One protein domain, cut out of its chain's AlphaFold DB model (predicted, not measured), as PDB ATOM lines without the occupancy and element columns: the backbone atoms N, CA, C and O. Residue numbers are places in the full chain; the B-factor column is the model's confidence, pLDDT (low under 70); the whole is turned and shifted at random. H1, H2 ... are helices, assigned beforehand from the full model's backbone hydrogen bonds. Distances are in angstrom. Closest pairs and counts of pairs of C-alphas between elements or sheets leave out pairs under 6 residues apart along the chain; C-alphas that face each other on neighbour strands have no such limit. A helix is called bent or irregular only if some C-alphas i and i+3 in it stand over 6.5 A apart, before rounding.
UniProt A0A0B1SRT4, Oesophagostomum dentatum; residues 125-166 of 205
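Overview. This is residues 125 to 166 of the 205 residues of a protein of Oesophagostomum dentatum (UniProt A0A0B1SRT4). A long kinked helix, H1, and a short helix, H2, folded back at its far end make a lopsided helical hairpin, and a stretch with no named element, residues 151 to 166, loops out round Thr 155 and then runs back toward the end where H1 begins. The printed part makes a rough ring, and its first and last C-alphas, those of Pro 125 and Pro 166, are 9.0 A apart. The printed part has 42 residues with two named helices, H1 then H2, and no named strand; its class is all helix. It is compact, with a radius of gyration of the C-alphas of 9.4 A, and spans 25 by 20 by 14 A.

Arrangement. After residues 125 to 127 comes H1, residues 128 to 143, with a kink of 60 degrees near residue 137. A tight link of one residue, Phe 144, joins it to H2, residues 145 to 150. H1 and H2 touch, with the C-alphas of Phe 141 and Met 147 closest at 4.8 A. Their lines stand at a shallow tilt of 26 degrees, opposite ways, and they form a helical hairpin. In H1, 10 of 12 O i to N i+4 pairs are within hydrogen-bond range; in H2, 0 of 2 are, beside 2 of 3 O i to N i+3 pairs. Further on, residues 151 to 152 pair with residues 157 to 158, antiparallel.

Along the chain. H1 begins at C-alpha 128, (98.829, 55.190, 5.080), and is 23.5 A long from first to last C-alpha. It is irregular: C-alphas 136 and 139 are 7.8 A apart. H2 is 10.4 A long and ends at C-alpha 150, (93.896, 68.845, 0.947). It is irregular too, with C-alphas 146 and 149 7.5 A apart.

Size, cuts and confidence. The two C-alphas farthest apart are those of Leu 143 and Gly 162, at 25.1 A. The printed part has no cut. Its mean pLDDT is 94.2, and no printed residue is under 70.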
ATOM      1  N   PRO A 125     103.935  64.647   7.484       94.50
ATOM      2  CA  PRO A 125     104.078  63.396   6.753       94.50
ATOM      3  C   PRO A 125     102.746  62.650   6.673       94.50
ATOM      4  O   PRO A 125     102.149  62.325   7.708       94.50
ATOM      5  N   VAL A 126     102.301  62.350   5.457       96.62
ATOM      6  CA  VAL A 126     101.058  61.613   5.225       96.62
ATOM      7  C   VAL A 126     101.257  60.137   5.564       96.62
ATOM      8  O   VAL A 126     102.132  59.462   5.018       96.62
ATOM      9  N   SER A 127     100.445  59.638   6.499       95.19
ATOM     10  CA  SER A 127     100.391  58.219   6.861       95.19
ATOM     11  C   SER A 127      99.522  57.425   5.885       95.19
ATOM     12  O   SER A 127      98.673  57.994   5.202       95.19
ATOM     13  N   GLU A 128      99.678  56.100   5.869       96.19
ATOM     14  CA  GLU A 128      98.829  55.190   5.080       96.19
ATOM     15  C   GLU A 128      97.340  55.394   5.348       96.19
ATOM     16  O   GLU A 128      96.534  55.476   4.421       96.19
ATOM     17  N   TYR A 129      96.974  55.552   6.619       95.56
ATOM     18  CA  TYR A 129      95.585  55.769   6.989       95.56
ATOM     19  C   TYR A 129      95.071  57.150   6.564       95.56
ATOM     20  O   TYR A 129      93.940  57.260   6.096       95.56
ATOM     21  N   LEU A 130      95.893  58.201   6.678       96.12
ATOM     22  CA  LEU A 130      95.501  59.536   6.227       96.12
ATOM     23  C   LEU A 130      95.338  59.585   4.699       96.12
ATOM     24  O   LEU A 130      94.358  60.154   4.234       96.12
ATOM     25  N   ASP A 131      96.228  58.946   3.929       97.31
ATOM     26  CA  ASP A 131      96.074  58.786   2.472       97.31
ATOM     27  C   ASP A 131      94.743  58.093   2.132       97.31
ATOM     28  O   ASP A 131      93.924  58.636   1.389       97.31
ATOM     29  N   TYR A 132      94.458  56.944   2.758       97.19
ATOM     30  CA  TYR A 132      93.183  56.247   2.573       97.19
ATOM     31  C   TYR A 132      91.971  57.152   2.852       97.19
ATOM     32  O   TYR A 132      91.048  57.228   2.038       97.19
ATOM     33  N   VAL A 133      91.970  57.870   3.981       96.56
ATOM     34  CA  VAL A 133      90.863  58.768   4.331       96.56
ATOM     35  C   VAL A 133      90.735  59.908   3.327       96.56
ATOM     36  O   VAL A 133      89.615  60.244   2.938       96.56
ATOM     37  N   MET A 134      91.846  60.491   2.877       96.81
ATOM     38  CA  MET A 134      91.811  61.568   1.894       96.81
ATOM     39  C   MET A 134      91.232  61.098   0.560       96.81
ATOM     40  O   MET A 134      90.349  61.773   0.037       96.81
ATOM     41  N   LYS A 135      91.614  59.910   0.076       95.81
ATOM     42  CA  LYS A 135      91.013  59.286  -1.116       95.81
ATOM     43  C   LYS A 135      89.502  59.108  -0.971       95.81
ATOM     44  O   LYS A 135      88.737  59.496  -1.847       95.81
ATOM     45  N   VAL A 136      89.045  58.582   0.168       95.69
ATOM     46  CA  VAL A 136      87.606  58.393   0.437       95.69
ATOM     47  C   VAL A 136      86.855  59.730   0.517       95.69
ATOM     48  O   VAL A 136      85.674  59.809   0.169       95.69
ATOM     49  N   LYS A 137      87.509  60.795   0.994       93.38
ATOM     50  CA  LYS A 137      86.885  62.107   1.226       93.38
ATOM     51  C   LYS A 137      87.142  63.135   0.126       93.38
ATOM     52  O   LYS A 137      86.551  64.210   0.205       93.38
ATOM     53  N   GLU A 138      87.896  62.803  -0.920       95.25
ATOM     54  CA  GLU A 138      88.324  63.717  -1.988       95.25
ATOM     55  C   GLU A 138      87.181  64.571  -2.550       95.25
ATOM     56  O   GLU A 138      87.323  65.788  -2.700       95.25
ATOM     57  N   ARG A 139      86.009  63.961  -2.787       93.12
ATOM     58  CA  ARG A 139      84.807  64.673  -3.249       93.12
ATOM     59  C   ARG A 139      84.510  65.913  -2.396       93.12
ATOM     60  O   ARG A 139      84.218  66.968  -2.946       93.12
ATOM     61  N   HIS A 140      84.606  65.811  -1.071       88.69
ATOM     62  CA  HIS A 140      84.338  66.924  -0.157       88.69
ATOM     63  C   HIS A 140      85.419  68.003  -0.259       88.69
ATOM     64  O   HIS A 140      85.100  69.189  -0.267       88.69
ATOM     65  N   PHE A 141      86.685  67.612  -0.418       92.94
ATOM     66  CA  PHE A 141      87.783  68.569  -0.573       92.94
ATOM     67  C   PHE A 141      87.648  69.419  -1.833       92.94
ATOM     68  O   PHE A 141      88.020  70.592  -1.830       92.94
ATOM     69  N   ARG A 142      87.084  68.842  -2.900       91.94
ATOM     70  CA  ARG A 142      86.803  69.558  -4.150       91.94
ATOM     71  C   ARG A 142      85.534  70.409  -4.079       91.94
ATOM     72  O   ARG A 142      85.486  71.456  -4.717       91.94
ATOM     73  N   LEU A 143      84.532  69.983  -3.306       88.12
ATOM     74  CA  LEU A 143      83.274  70.720  -3.129       88.12
ATOM     75  C   LEU A 143      83.437  71.975  -2.264       88.12
ATOM     76  O   LEU A 143      82.859  73.010  -2.588       88.12
ATOM     77  N   PHE A 144      84.210  71.903  -1.178       84.75
ATOM     78  CA  PHE A 144      84.318  72.999  -0.215       84.75
ATOM     79  C   PHE A 144      85.578  73.844  -0.452       84.75
ATOM     80  O   PHE A 144      86.693  73.345  -0.275       84.75
ATOM     81  N   PRO A 145      85.454  75.152  -0.764       85.62
ATOM     82  CA  PRO A 145      86.611  76.027  -0.965       85.62
ATOM     83  C   PRO A 145      87.581  76.072   0.224       85.62
ATOM     84  O   PRO A 145      88.792  76.172   0.019       85.62
ATOM     85  N   SER A 146      87.071  75.942   1.453       84.94
ATOM     86  CA  SER A 146      87.868  75.888   2.687       84.94
ATOM     87  C   SER A 146      88.748  74.633   2.792       84.94
ATOM     88  O   SER A 146      89.732  74.630   3.530       84.94
ATOM     89  N   MET A 147      88.447  73.586   2.021       89.75
ATOM     90  CA  MET A 147      89.147  72.300   2.037       89.75
ATOM     91  C   MET A 147      90.131  72.117   0.872       89.75
ATOM     92  O   MET A 147      90.791  71.083   0.784       89.75
ATOM     93  N   LYS A 148      90.324  73.124   0.012       90.44
ATOM     94  CA  LYS A 148      91.261  73.033  -1.126       90.44
ATOM     95  C   LYS A 148      92.695  72.669  -0.729       90.44
ATOM     96  O   LYS A 148      93.400  72.061  -1.522       90.44
ATOM     97  N   ALA A 149      93.110  72.997   0.498       92.56
ATOM     98  CA  ALA A 149      94.440  72.678   1.023       92.56
ATOM     99  C   ALA A 149      94.737  71.167   1.125       92.56
ATOM    100  O   ALA A 149      95.880  70.794   1.362       92.56
ATOM    101  N   TRP A 150      93.729  70.302   0.971       95.56
ATOM    102  CA  TRP A 150      93.896  68.845   0.947       95.56
ATOM    103  C   TRP A 150      94.209  68.285  -0.450       95.56
ATOM    104  O   TRP A 150      94.544  67.108  -0.569       95.56
ATOM    105  N   ILE A 151      94.123  69.112  -1.497       96.94
ATOM    106  CA  ILE A 151      94.527  68.760  -2.861       96.94
ATOM    107  C   ILE A 151      95.944  69.281  -3.097       96.94
ATOM    108  O   ILE A 151      96.221  70.466  -2.909       96.94
ATOM    109  N   ASN A 152      96.837  68.395  -3.520       96.19
ATOM    110  CA  ASN A 152      98.197  68.733  -3.892       96.19
ATOM    111  C   ASN A 152      98.175  69.504  -5.227       96.19
ATOM    112  O   ASN A 152      97.764  68.952  -6.252       96.19
ATOM    113  N   PRO A 153      98.622  70.771  -5.256       94.44
ATOM    114  CA  PRO A 153      98.567  71.591  -6.463       94.44
ATOM    115  C   PRO A 153      99.500  71.097  -7.576       94.44
ATOM    116  O   PRO A 153      99.253  71.403  -8.737       94.44
ATOM    117  N   ALA A 154     100.552  70.337  -7.249       95.69
ATOM    118  CA  ALA A 154     101.499  69.820  -8.236       95.69
ATOM    119  C   ALA A 154     100.939  68.622  -9.019       95.69
ATOM    120  O   ALA A 154     101.271  68.440 -10.186       95.69
ATOM    121  N   THR A 155     100.090  67.809  -8.386       96.12
ATOM    122  CA  THR A 155      99.520  66.594  -8.989       96.12
ATOM    123  C   THR A 155      98.034  66.728  -9.318       96.12
ATOM    124  O   THR A 155      97.503  65.904 -10.056       96.12
ATOM    125  N   ASN A 156      97.363  67.753  -8.778       95.81
ATOM    126  CA  ASN A 156      95.907  67.913  -8.789       95.81
ATOM    127  C   ASN A 156      95.157  66.692  -8.211       95.81
ATOM    128  O   ASN A 156      94.022  66.405  -8.590       95.81
ATOM    129  N   ASP A 157      95.785  65.986  -7.274       96.31
ATOM    130  CA  ASP A 157      95.266  64.814  -6.559       96.31
ATOM    131  C   ASP A 157      95.404  65.060  -5.044       96.31
ATOM    132  O   ASP A 157      96.085  65.998  -4.629       96.31
ATOM    133  N   THR A 158      94.777  64.259  -4.186       97.56
ATOM    134  CA  THR A 158      95.084  64.305  -2.747       97.56
ATOM    135  C   THR A 158      96.550  63.952  -2.492       97.56
ATOM    136  O   THR A 158      97.161  63.203  -3.259       97.56
ATOM    137  N   TYR A 159      97.120  64.488  -1.412       97.62
ATOM    138  CA  TYR A 159      98.456  64.087  -0.961       97.62
ATOM    139  C   TYR A 159      98.497  62.575  -0.669       97.62
ATOM    140  O   TYR A 159      97.517  62.010  -0.194       97.62
ATOM    141  N   LYS A 160      99.617  61.911  -0.947       97.00
ATOM    142  CA  LYS A 160      99.774  60.450  -0.832       97.00
ATOM    143  C   LYS A 160     100.750  60.084   0.273       97.00
ATOM    144  O   LYS A 160     101.474  60.937   0.774       97.00
ATOM    145  N   VAL A 161     100.781  58.808   0.659       97.00
ATOM    146  CA  VAL A 161     101.781  58.298   1.613       97.00
ATOM    147  C   VAL A 161     103.186  58.740   1.216       97.00
ATOM    148  O   VAL A 161     103.590  58.580   0.068       97.00
ATOM    149  N   GLY A 162     103.929  59.266   2.189       91.06
ATOM    150  CA  GLY A 162     105.286  59.773   1.982       91.06
ATOM    151  C   GLY A 162     105.350  61.241   1.556       91.06
ATOM    152  O   GLY A 162     106.396  61.860   1.749       91.06
ATOM    153  N   ASP A 163     104.249  61.830   1.077       96.75
ATOM    154  CA  ASP A 163     104.191  63.267   0.839       96.75
ATOM    155  C   ASP A 163     104.252  64.051   2.158       96.75
ATOM    156  O   ASP A 163     103.844  63.588   3.232       96.75
ATOM    157  N   LEU A 164     104.704  65.299   2.047       96.31
ATOM    158  CA  LEU A 164     104.630  66.295   3.106       96.31
ATOM    159  C   LEU A 164     103.470  67.252   2.815       96.31
ATOM    160  O   LEU A 164     103.540  68.063   1.894       96.31
ATOM    161  N   LEU A 165     102.405  67.163   3.612       96.56
ATOM    162  CA  LEU A 165     101.221  68.018   3.517       96.56
ATOM    163  C   LEU A 165     101.448  69.337   4.284       96.56
ATOM    164  O   LEU A 165     101.435  69.329   5.520       96.56
ATOM    165  N   PRO A 166     101.625  70.490   3.614       96.06
ATOM    166  CA  PRO A 166     101.748  71.772   4.295       96.06
ATOM    167  C   PRO A 166     100.409  72.201   4.910       96.06
ATOM    168  O   PRO A 166      99.355  72.165   4.275       96.06
TER     169      PRO A 166